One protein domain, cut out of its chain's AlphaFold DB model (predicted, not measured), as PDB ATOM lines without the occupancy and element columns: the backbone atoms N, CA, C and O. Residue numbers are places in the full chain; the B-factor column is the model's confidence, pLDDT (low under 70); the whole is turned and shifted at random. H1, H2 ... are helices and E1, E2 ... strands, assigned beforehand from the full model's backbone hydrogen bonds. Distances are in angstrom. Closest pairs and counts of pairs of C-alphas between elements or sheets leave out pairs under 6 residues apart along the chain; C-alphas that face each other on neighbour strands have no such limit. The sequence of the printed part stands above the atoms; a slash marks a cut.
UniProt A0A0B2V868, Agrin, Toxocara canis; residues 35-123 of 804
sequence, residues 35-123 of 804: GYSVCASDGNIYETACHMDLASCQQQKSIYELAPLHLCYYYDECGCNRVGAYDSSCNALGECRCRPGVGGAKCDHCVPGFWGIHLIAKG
ATOM      1  N   GLY A  35     559.666 230.208 476.172       60.66
ATOM      2  CA  GLY A  35     559.147 231.528 475.801       60.66
ATOM      3  C   GLY A  35     558.661 232.321 477.016       60.66
ATOM      4  O   GLY A  35     558.232 231.748 478.014       60.66
ATOM      5  N   TYR A  36     558.767 233.650 476.954       70.56
ATOM      6  CA  TYR A  36     558.125 234.554 477.910       70.56
ATOM      7  C   TYR A  36     556.698 234.865 477.447       70.56
ATOM      8  O   TYR A  36     556.441 234.943 476.246       70.56
ATOM      9  N   SER A  37     555.786 235.076 478.399       80.31
ATOM     10  CA  SER A  37     554.420 235.507 478.098       80.31
ATOM     11  C   SER A  37     554.432 236.851 477.375       80.31
ATOM     12  O   SER A  37     555.163 237.758 477.779       80.31
ATOM     13  N   VAL A  38     553.591 237.000 476.359       82.06
ATOM     14  CA  VAL A  38     553.517 238.191 475.513       82.06
ATOM     15  C   VAL A  38     552.163 238.858 475.711       82.06
ATOM     16  O   VAL A  38     551.128 238.222 475.543       82.06
ATOM     17  N   CYS A  39     552.161 240.142 476.068       82.81
ATOM     18  CA  CYS A  39     550.953 240.959 475.981       82.81
ATOM     19  C   CYS A  39     550.763 241.363 474.521       82.81
ATOM     20  O   CYS A  39     551.703 241.875 473.917       82.81
ATOM     21  N   ALA A  40     549.588 241.137 473.950       81.19
ATOM     22  CA  ALA A  40     549.333 241.365 472.538       81.19
ATOM     23  C   ALA A  40     548.378 242.540 472.285       81.19
ATOM     24  O   ALA A  40     547.705 243.051 473.184       81.19
ATOM     25  N   SER A  41     548.336 242.995 471.033       77.44
ATOM     26  CA  SER A  41     547.538 244.134 470.565       77.44
ATOM     27  C   SER A  41     546.024 243.971 470.729       77.44
ATOM     28  O   SER A  41     545.298 244.960 470.678       77.44
ATOM     29  N   ASP A  42     545.546 242.745 470.919       79.88
ATOM     30  CA  ASP A  42     544.153 242.407 471.221       79.88
ATOM     31  C   ASP A  42     543.818 242.508 472.724       79.88
ATOM     32  O   ASP A  42     542.678 242.281 473.120       79.88
ATOM     33  N   GLY A  43     544.798 242.875 473.557       71.94
ATOM     34  CA  GLY A  43     544.659 242.980 475.007       71.94
ATOM     35  C   GLY A  43     544.808 241.651 475.749       71.94
ATOM     36  O   GLY A  43     544.711 241.649 476.976       71.94
ATOM     37  N   ASN A  44     545.077 240.548 475.042       82.81
ATOM     38  CA  ASN A  44     545.263 239.229 475.637       82.81
ATOM     39  C   ASN A  44     546.739 238.939 475.925       82.81
ATOM     40  O   ASN A  44     547.650 239.495 475.308       82.81
ATOM     41  N   ILE A  45     546.970 238.039 476.880       81.75
ATOM     42  CA  ILE A  45     548.303 237.523 477.185       81.75
ATOM     43  C   ILE A  45     548.419 236.135 476.568       81.75
ATOM     44  O   ILE A  45     547.678 235.227 476.940       81.75
ATOM     45  N   TYR A  46     549.364 235.979 475.651       85.06
ATOM     46  CA  TYR A  46     549.704 234.702 475.039       85.06
ATOM     47  C   TYR A  46     550.892 234.080 475.767       85.06
ATOM     48  O   TYR A  46     551.809 234.786 476.192       85.06
ATOM     49  N   GLU A  47     550.889 232.755 475.913       80.50
ATOM     50  CA  GLU A  47     551.947 232.034 476.635       80.50
ATOM     51  C   GLU A  47     553.332 232.255 476.017       80.50
ATOM     52  O   GLU A  47     554.319 232.379 476.738       80.50
ATOM     53  N   THR A  48     553.397 232.354 474.686       84.12
ATOM     54  CA  THR A  48     554.602 232.685 473.918       84.12
ATOM     55  C   THR A  48     554.227 233.484 472.666       84.12
ATOM     56  O   THR A  48     553.063 233.486 472.254       84.12
ATOM     57  N   ALA A  49     555.209 234.113 472.010       82.50
ATOM     58  CA  ALA A  49     555.005 234.774 470.715       82.50
ATOM     59  C   ALA A  49     554.421 233.824 469.644       82.50
ATOM     60  O   ALA A  49     553.561 234.230 468.874       82.50
ATOM     61  N   CYS A  50     554.789 232.534 469.665       84.06
ATOM     62  CA  CYS A  50     554.216 231.526 468.759       84.06
ATOM     63  C   CYS A  50     552.697 231.387 468.933       84.06
ATOM     64  O   CYS A  50     551.962 231.337 467.952       84.06
ATOM     65  N   HIS A  51     552.209 231.358 470.179       86.88
ATOM     66  CA  HIS A  51     550.773 231.248 470.454       86.88
ATOM     67  C   HIS A  51     550.001 232.506 470.031       86.88
ATOM     68  O   HIS A  51     548.850 232.406 469.612       86.88
ATOM     69  N   MET A  52     550.641 233.675 470.103       86.62
ATOM     70  CA  MET A  52     550.094 234.924 469.570       86.62
ATOM     71  C   MET A  52     549.985 234.876 468.038       86.62
ATOM     72  O   MET A  52     548.938 235.218 467.493       86.62
ATOM     73  N   ASP A  53     551.028 234.411 467.347       82.19
ATOM     74  CA  ASP A  53     551.036 234.280 465.885       82.19
ATOM     75  C   ASP A  53     550.024 233.231 465.394       82.19
ATOM     76  O   ASP A  53     549.316 233.456 464.412       82.19
ATOM     77  N   LEU A  54     549.864 232.127 466.128       84.31
ATOM     78  CA  LEU A  54     548.828 231.127 465.866       84.31
ATOM     79  C   LEU A  54     547.419 231.729 465.970       84.31
ATOM     80  O   LEU A  54     546.582 231.492 465.099       84.31
ATOM     81  N   ALA A  55     547.161 232.551 466.988       84.25
ATOM     82  CA  ALA A  55     545.889 233.256 467.124       84.25
ATOM     83  C   ALA A  55     545.685 234.313 466.023       84.25
ATOM     84  O   ALA A  55     544.577 234.441 465.499       84.25
ATOM     85  N   SER A  56     546.752 235.017 465.630       83.62
ATOM     86  CA  SER A  56     546.786 235.955 464.496       83.62
ATOM     87  C   SER A  56     546.344 235.259 463.200       83.62
ATOM     88  O   SER A  56     545.480 235.753 462.468       83.62
ATOM     89  N   CYS A  57     546.854 234.043 462.973       82.00
ATOM     90  CA  CYS A  57     546.483 233.185 461.853       82.00
ATOM     91  C   CYS A  57     545.028 232.700 461.927       82.00
ATOM     92  O   CYS A  57     544.270 232.905 460.980       82.00
ATOM     93  N   GLN A  58     544.608 232.084 463.036       82.25
ATOM     94  CA  GLN A  58     543.266 231.494 463.158       82.25
ATOM     95  C   GLN A  58     542.161 232.540 463.027       82.25
ATOM     96  O   GLN A  58     541.102 232.276 462.466       82.25
ATOM     97  N   GLN A  59     542.412 233.746 463.535       81.94
ATOM     98  CA  GLN A  59     541.451 234.841 463.490       81.94
ATOM     99  C   GLN A  59     541.534 235.662 462.200       81.94
ATOM    100  O   GLN A  59     540.704 236.553 462.016       81.94
ATOM    101  N   GLN A  60     542.530 235.405 461.340       76.88
ATOM    102  CA  GLN A  60     542.841 236.207 460.153       76.88
ATOM    103  C   GLN A  60     542.929 237.714 460.477       76.88
ATOM    104  O   GLN A  60     542.452 238.576 459.735       76.88
ATOM    105  N   LYS A  61     543.540 238.044 461.623       76.50
ATOM    106  CA  LYS A  61     543.679 239.407 462.157       76.50
ATOM    107  C   LYS A  61     545.114 239.647 462.589       76.50
ATOM    108  O   LYS A  61     545.716 238.792 463.212       76.50
ATOM    109  N   SER A  62     545.621 240.852 462.345       74.56
ATOM    110  CA  SER A  62     546.955 241.253 462.800       74.56
ATOM    111  C   SER A  62     546.996 241.375 464.328       74.56
ATOM    112  O   SER A  62     546.592 242.407 464.868       74.56
ATOM    113  N   ILE A  63     547.533 240.361 465.004       80.25
ATOM    114  CA  ILE A  63     547.847 240.367 466.439       80.25
ATOM    115  C   ILE A  63     549.371 240.461 466.590       80.25
ATOM    116  O   ILE A  63     550.097 239.699 465.957       80.25
ATOM    117  N   TYR A  64     549.870 241.425 467.369       76.88
ATOM    118  CA  TYR A  64     551.310 241.661 467.550       76.88
ATOM    119  C   TYR A  64     551.675 242.002 468.999       76.88
ATOM    120  O   TYR A  64     550.836 242.468 469.770       76.88
ATOM    121  N   GLU A  65     552.943 241.788 469.354       76.94
ATOM    122  CA  GLU A  65     553.477 241.980 470.706       76.94
ATOM    123  C   GLU A  65     553.483 243.459 471.133       76.94
ATOM    124  O   GLU A  65     553.950 244.342 470.409       76.94
ATOM    125  N   LEU A  66     553.004 243.722 472.351       70.69
ATOM    126  CA  LEU A  66     553.088 244.989 473.069       70.69
ATOM    127  C   LEU A  66     554.098 244.872 474.223       70.69
ATOM    128  O   LEU A  66     553.858 244.191 475.223       70.69
ATOM    129  N   ALA A  67     555.210 245.605 474.141       53.44
ATOM    130  CA  ALA A  67     556.124 245.784 475.270       53.44
ATOM    131  C   ALA A  67     555.740 247.042 476.078       53.44
ATOM    132  O   ALA A  67     555.578 248.101 475.467       53.44
ATOM    133  N   PRO A  68     555.642 247.003 477.430       56.03
ATOM    134  CA  PRO A  68     555.837 245.884 478.370       56.03
ATOM    135  C   PRO A  68     554.528 245.196 478.834       56.03
ATOM    136  O   PRO A  68     553.498 245.855 478.966       56.03
ATOM    137  N   LEU A  69     554.625 243.924 479.264       55.88
ATOM    138  CA  LEU A  69     553.558 243.031 479.789       55.88
ATOM    139  C   LEU A  69     552.469 243.668 480.681       55.88
ATOM    140  O   LEU A  69     551.319 243.236 480.648       55.88
ATOM    141  N   HIS A  70     552.802 244.695 481.470       59.88
ATOM    142  CA  HIS A  70     551.848 245.399 482.341       59.88
ATOM    143  C   HIS A  70     550.669 246.062 481.599       59.88
ATOM    144  O   HIS A  70     549.651 246.358 482.220       59.88
ATOM    145  N   LEU A  71     550.777 246.256 480.280       56.84
ATOM    146  CA  LEU A  71     549.720 246.829 479.446       56.84
ATOM    147  C   LEU A  71     548.445 245.965 479.445       56.84
ATOM    148  O   LEU A  71     547.345 246.508 479.403       56.84
ATOM    149  N   CYS A  72     548.540 244.638 479.552       64.88
ATOM    150  CA  CYS A  72     547.368 243.750 479.524       64.88
ATOM    151  C   CYS A  72     546.596 243.683 480.860       64.88
ATOM    152  O   CYS A  72     545.491 243.161 480.901       64.88
ATOM    153  N   TYR A  73     547.136 244.254 481.943       55.59
ATOM    154  CA  TYR A  73     546.504 244.249 483.272       55.59
ATOM    155  C   TYR A  73     545.811 245.573 483.635       55.59
ATOM    156  O   TYR A  73     545.323 245.731 484.753       55.59
ATOM    157  N   TYR A  74     545.775 246.538 482.710       50.38
ATOM    158  CA  TYR A  74     545.245 247.876 482.959       50.38
ATOM    159  C   TYR A  74     543.835 248.040 482.376       50.38
ATOM    160  O   TYR A  74     543.665 248.114 481.156       50.38
ATOM    161  N   TYR A  75     542.832 248.106 483.255       52.41
ATOM    162  CA  TYR A  75     541.479 248.542 482.911       52.41
ATOM    163  C   TYR A  75     541.477 250.063 482.733       52.41
ATOM    164  O   TYR A  75     541.757 250.804 483.673       52.41
ATOM    165  N   ASP A  76     541.191 250.514 481.515       57.59
ATOM    166  CA  ASP A  76     541.065 251.926 481.160       57.59
ATOM    167  C   ASP A  76     539.579 252.316 481.126       57.59
ATOM    168  O   ASP A  76     538.833 251.817 480.283       57.59
ATOM    169  N   GLU A  77     539.146 253.200 482.031       61.72
ATOM    170  CA  GLU A  77     537.770 253.726 482.078       61.72
ATOM    171  C   GLU A  77     537.400 254.529 480.813       61.72
ATOM    172  O   GLU A  77     536.225 254.606 480.455       61.72
ATOM    173  N   CYS A  78     538.384 255.099 480.102       78.31
ATOM    174  CA  CYS A  78     538.161 255.922 478.910       78.31
ATOM    175  C   CYS A  78     538.068 255.107 477.608       78.31
ATOM    176  O   CYS A  78     537.504 255.604 476.630       78.31
ATOM    177  N   GLY A  79     538.588 253.876 477.561       80.44
ATOM    178  CA  GLY A  79     538.577 253.031 476.361       80.44
ATOM    179  C   GLY A  79     539.327 253.633 475.165       80.44
ATOM    180  O   GLY A  79     538.888 253.467 474.025       80.44
ATOM    181  N   CYS A  80     540.413 254.374 475.404       87.56
ATOM    182  CA  CYS A  80     541.201 254.974 474.327       87.56
ATOM    183  C   CYS A  80     542.019 253.907 473.589       87.56
ATOM    184  O   CYS A  80     542.642 253.036 474.204       87.56
ATOM    185  N   ASN A  81     542.066 253.980 472.257       86.75
ATOM    186  CA  ASN A  81     542.895 253.087 471.459       86.75
ATOM    187  C   ASN A  81     544.373 253.317 471.802       86.75
ATOM    188  O   ASN A  81     544.926 254.388 471.565       86.75
ATOM    189  N   ARG A  82     545.025 252.286 472.337       77.62
ATOM    190  CA  ARG A  82     546.384 252.364 472.902       77.62
ATOM    191  C   ARG A  82     547.477 252.685 471.883       77.62
ATOM    192  O   ARG A  82     548.569 253.090 472.267       77.62
ATOM    193  N   VAL A  83     547.197 252.472 470.601       84.81
ATOM    194  CA  VAL A  83     548.132 252.704 469.498       84.81
ATOM    195  C   VAL A  83     547.853 254.058 468.864       84.81
ATOM    196  O   VAL A  83     548.777 254.826 468.621       84.81
ATOM    197  N   GLY A  84     546.583 254.375 468.632       81.06
ATOM    198  CA  GLY A  84     546.165 255.617 467.997       81.06
ATOM    199  C   GLY A  84     546.125 256.835 468.925       81.06
ATOM    200  O   GLY A  84     546.203 257.961 468.435       81.06
ATOM    201  N   ALA A  85     546.039 256.648 470.244       86.38
ATOM    202  CA  ALA A  85     546.062 257.725 471.234       86.38
ATOM    203  C   ALA A  85     547.472 257.978 471.800       86.38
ATOM    204  O   ALA A  85     548.374 257.137 471.726       86.38
ATOM    205  N   TYR A  86     547.681 259.170 472.360       80.25
ATOM    206  CA  TYR A  86     548.911 259.496 473.091       80.25
ATOM    207  C   TYR A  86     548.988 258.796 474.448       80.25
ATOM    208  O   TYR A  86     550.070 258.385 474.867       80.25
ATOM    209  N   ASP A  87     547.848 258.673 475.117       77.62
ATOM    210  CA  ASP A  87     547.679 258.072 476.432       77.62
ATOM    211  C   ASP A  87     546.221 257.600 476.600       77.62
ATOM    212  O   ASP A  87     545.397 257.728 475.691       77.62
ATOM    213  N   SER A  88     545.907 257.030 477.763       76.50
ATOM    214  CA  SER A  88     544.555 256.613 478.141       76.50
ATOM    215  C   SER A  88     543.707 257.751 478.730       76.50
ATOM    216  O   SER A  88     542.691 257.494 479.368       76.50
ATOM    217  N   SER A  89     544.136 259.013 478.609       79.00
ATOM    218  CA  SER A  89     543.385 260.147 479.147       79.00
ATOM    219  C   SER A  89     542.328 260.623 478.152       79.00
ATOM    220  O   SER A  89     542.580 260.746 476.948       79.00
ATOM    221  N   CYS A  90     541.132 260.914 478.660       83.62
ATOM    222  CA  CYS A  90     540.044 261.478 477.877       83.62
ATOM    223  C   CYS A  90     539.468 262.735 478.540       83.62
ATOM    224  O   CYS A  90     539.618 262.955 479.744       83.62
ATOM    225  N   ASN A  91     538.845 263.600 477.741       83.69
ATOM    226  CA  ASN A  91     538.147 264.773 478.261       83.69
ATOM    227  C   ASN A  91     536.837 264.373 478.978       83.69
ATOM    228  O   ASN A  91     536.447 263.208 478.996       83.69
ATOM    229  N   ALA A  92     536.122 265.349 479.545       81.06
ATOM    230  CA  ALA A  92     534.856 265.105 480.249       81.06
ATOM    231  C   ALA A  92     533.746 264.483 479.369       81.06
ATOM    232  O   ALA A  92     532.777 263.953 479.905       81.06
ATOM    233  N   LEU A  93     533.881 264.546 478.038       83.44
ATOM    234  CA  LEU A  93     532.978 263.924 477.062       83.44
ATOM    235  C   LEU A  93     533.427 262.506 476.664       83.44
ATOM    236  O   LEU A  93     532.772 261.854 475.854       83.44
ATOM    237  N   GLY A  94     534.531 262.012 477.226       81.00
ATOM    238  CA  GLY A  94     535.095 260.711 476.893       81.00
ATOM    239  C   GLY A  94     535.938 260.700 475.615       81.00
ATOM    240  O   GLY A  94     536.213 259.616 475.103       81.00
ATOM    241  N   GLU A  95     536.343 261.854 475.083       86.44
ATOM    242  CA  GLU A  95     537.144 261.947 473.858       86.44
ATOM    243  C   GLU A  95     538.642 261.881 474.166       86.44
ATOM    244  O   GLU A  95     539.163 262.616 475.011       86.44
ATOM    245  N   CYS A  96     539.328 260.991 473.460       89.00
ATOM    246  CA  CYS A  96     540.742 260.691 473.627       89.00
ATOM    247  C   CYS A  96     541.632 261.634 472.809       89.00
ATOM    248  O   CYS A  96     541.237 262.172 471.772       89.00
ATOM    249  N   ARG A  97     542.882 261.808 473.247       88.75
ATOM    250  CA  ARG A  97     543.877 262.616 472.524       88.75
ATOM    251  C   ARG A  97     544.591 261.782 471.459       88.75
ATOM    252  O   ARG A  97     545.501 261.017 471.777       88.75
ATOM    253  N   CYS A  98     544.203 261.961 470.199       89.94
ATOM    254  CA  CYS A  98     544.707 261.163 469.080       89.94
ATOM    255  C   CYS A  98     546.062 261.636 468.548       89.94
ATOM    256  O   CYS A  98     546.367 262.831 468.536       89.94
ATOM    257  N   ARG A  99     546.870 260.678 468.087       88.44
ATOM    258  CA  ARG A  99     548.136 260.909 467.381       88.44
ATOM    259  C   ARG A  99     547.898 261.508 465.988       88.44
ATOM    260  O   ARG A  99     546.782 261.443 465.472       88.44
ATOM    261  N   PRO A 100     548.929 262.081 465.338       91.75
ATOM    262  CA  PRO A 100     548.773 262.720 464.036       91.75
ATOM    263  C   PRO A 100     548.200 261.765 462.982       91.75
ATOM    264  O   PRO A 100     548.648 260.625 462.855       91.75
ATOM    265  N   GLY A 101     547.195 262.219 462.231       89.38
ATOM    266  CA  GLY A 101     546.521 261.412 461.207       89.38
ATOM    267  C   GLY A 101     545.576 260.327 461.750       89.38
ATOM    268  O   GLY A 101     545.032 259.559 460.959       89.38
ATOM    269  N   VAL A 102     545.366 260.249 463.068       92.62
ATOM    270  CA  VAL A 102     544.416 259.331 463.720       92.62
ATOM    271  C   VAL A 102     543.152 260.096 464.117       92.62
ATOM    272  O   VAL A 102     543.236 261.222 464.604       92.62
ATOM    273  N   GLY A 103     541.987 259.488 463.913       89.50
ATOM    274  CA  GLY A 103     540.675 260.071 464.182       89.50
ATOM    275  C   GLY A 103     539.747 259.153 464.976       89.50
ATOM    276  O   GLY A 103     540.087 258.020 465.313       89.50
ATOM    277  N   GLY A 104     538.558 259.680 465.279       88.94
ATOM    278  CA  GLY A 104     537.546 259.036 466.118       88.94
ATOM    279  C   GLY A 104     537.633 259.451 467.587       88.94
ATOM    280  O   GLY A 104     538.705 259.779 468.089       88.94
ATOM    281  N   ALA A 105     536.506 259.398 468.306       88.25
ATOM    282  CA  ALA A 105     536.443 259.767 469.727       88.25
ATOM    283  C   ALA A 105     537.375 258.916 470.607       88.25
ATOM    284  O   ALA A 105     537.794 259.356 471.675       88.25
ATOM    285  N   LYS A 106     537.711 257.702 470.149       90.38
ATOM    286  CA  LYS A 106     538.619 256.765 470.818       90.38
ATOM    287  C   LYS A 106     539.950 256.571 470.086       90.38
ATOM    288  O   LYS A 106     540.728 255.722 470.503       90.38
ATOM    289  N   CYS A 107     540.244 257.354 469.045       92.00
ATOM    290  CA  CYS A 107     541.477 257.264 468.251       92.00
ATOM    291  C   CYS A 107     541.700 255.900 467.575       92.00
ATOM    292  O   CYS A 107     542.805 255.365 467.574       92.00
ATOM    293  N   ASP A 108     540.641 255.302 467.043       89.88
ATOM    294  CA  ASP A 108     540.584 253.904 466.617       89.88
ATOM    295  C   ASP A 108     540.818 253.671 465.115       89.88
ATOM    296  O   ASP A 108     540.984 252.525 464.700       89.88
ATOM    297  N   HIS A 109     540.890 254.726 464.304       91.62
ATOM    298  CA  HIS A 109     541.101 254.627 462.857       91.62
ATOM    299  C   HIS A 109     541.912 255.809 462.313       91.62
ATOM    300  O   HIS A 109     542.046 256.843 462.967       91.62
ATOM    301  N   CYS A 110     542.467 255.680 461.106       93.81
ATOM    302  CA  CYS A 110     543.109 256.819 460.449       93.81
ATOM    303  C   CYS A 110     542.051 257.752 459.848       93.81
ATOM    304  O   CYS A 110     541.035 257.291 459.324       93.81
ATOM    305  N   VAL A 111     542.296 259.065 459.890       93.62
ATOM    306  CA  VAL A 111     541.430 260.040 459.203       93.62
ATOM    307  C   VAL A 111     541.506 259.850 457.677       93.62
ATOM    308  O   VAL A 111     542.507 259.329 457.176       93.62
ATOM    309  N   PRO A 112     540.489 260.271 456.901       91.94
ATOM    310  CA  PRO A 112     540.540 260.194 455.441       91.94
ATOM    311  C   PRO A 112     541.807 260.841 454.862       91.94
ATOM    312  O   PRO A 112     542.229 261.908 455.303       91.94
ATOM    313  N   GLY A 113     542.425 260.184 453.876       91.00
ATOM    314  CA  GLY A 113     543.720 260.601 453.318       91.00
ATOM    315  C   GLY A 113     544.940 260.085 454.092       91.00
ATOM    316  O   GLY A 113     546.071 260.380 453.699       91.00
ATOM    317  N   PHE A 114     544.733 259.286 455.144       94.44
ATOM    318  CA  PHE A 114     545.781 258.644 455.931       94.44
ATOM    319  C   PHE A 114     545.543 257.137 456.097       94.44
ATOM    320  O   PHE A 114     544.418 256.649 456.013       94.44
ATOM    321  N   TRP A 115     546.616 256.392 456.362       92.56
ATOM    322  CA  TRP A 115     546.584 254.941 456.550       92.56
ATOM    323  C   TRP A 115     547.666 254.463 457.527       92.56
ATOM    324  O   TRP A 115     548.596 255.194 457.877       92.56
ATOM    325  N   GLY A 116     547.563 253.205 457.953       88.62
ATOM    326  CA  GLY A 116     548.627 252.519 458.674       88.62
ATOM    327  C   GLY A 116     548.645 252.769 460.181       88.62
ATOM    328  O   GLY A 116     549.721 252.945 460.743       88.62
ATOM    329  N   ILE A 117     547.494 252.726 460.862       85.38
ATOM    330  CA  ILE A 117     547.437 252.850 462.335       85.38
ATOM    331  C   ILE A 117     548.338 251.818 463.044       85.38
ATOM    332  O   ILE A 117     548.990 252.127 464.035       85.38
ATOM    333  N   HIS A 118     548.473 250.616 462.476       79.50
ATOM    334  CA  HIS A 118     549.358 249.554 462.968       79.50
ATOM    335  C   HIS A 118     550.858 249.895 462.864       79.50
ATOM    336  O   HIS A 118     551.674 249.303 463.565       79.50
ATOM    337  N   LEU A 119     551.251 250.850 462.013       79.06
ATOM    338  CA  LEU A 119     552.642 251.303 461.899       79.06
ATOM    339  C   LEU A 119     553.066 252.132 463.114       79.06
ATOM    340  O   LEU A 119     554.252 252.186 463.430       79.06
ATOM    341  N   ILE A 120     552.111 252.740 463.824       77.44
ATOM    342  CA  ILE A 120     552.384 253.513 465.040       77.44
ATOM    343  C   ILE A 120     552.978 252.605 466.121       77.44
ATOM    344  O   ILE A 120     553.955 252.973 466.769       77.44
ATOM    345  N   ALA A 121     552.474 251.374 466.243       65.50
ATOM    346  CA  ALA A 121     553.040 250.376 467.147       65.50
ATOM    347  C   ALA A 121     554.486 249.982 466.789       65.50
ATOM    348  O   ALA A 121     555.249 249.577 467.660       65.50
ATOM    349  N   LYS A 122     554.888 250.151 465.522       65.31
ATOM    350  CA  LYS A 122     556.252 249.908 465.025       65.31
ATOM    351  C   LYS A 122     557.151 251.151 465.092       65.31
ATOM    352  O   LYS A 122     558.234 251.149 464.517       65.31
ATOM    353  N   GLY A 123     556.714 252.211 465.775       61.97
ATOM    354  CA  GLY A 123     557.490 253.438 465.975       61.97
ATOM    355  C   GLY A 123     557.146 254.589 465.028       61.97
ATOM    356  O   GLY A 123     557.824 255.615 465.065       61.97
TER     357      GLY A 123
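Overview. This is residues 35 to 123 of the 804 residues of the protein "Agrin" of Toxocara canis (UniProt A0A0B2V868). Little regular structure: two loop-rich lobes, one with H1 and H2, the other with the small E1-E2 hairpin, are joined by residues 74 to 77, with short H3 near the middle. The 89 printed residues run H1, H2, E1, E2, H3, mixed in class, with 28 in named elements. The whole is compact, radius of gyration of the C-alphas 13.9 A, spanning 40 by 29 by 22 A.

Arrangement. E1, residues 85 to 90, and E2, residues 96 to 98, form an antiparallel hairpin at 162 degrees, with N 86 and O 97 2.9 A apart. H1, residues 49 to 58, is apart from both strands, from H2, residues 69 to 73, and from H3, residues 117 to 120. Every O i to N i+4 pair is within hydrogen-bond range in H1; H2 has 0 of 1, but 2 of 2 O i to N i+3 pairs, and H3 is too short for an i+4 pair.

Along the chain. E1 measures 9.7 A from C-alpha 85 at (546.062, 257.725, 471.234). H1 measures 14.3 A from C-alpha 49 at (555.005, 234.774, 470.715).

Size, cuts and confidence. The printed part has no cut. The links H2 to E1 and E2 to H3 are long. Residue 35, residues 67 to 77 and residues 121 to 123 have pLDDT under 70.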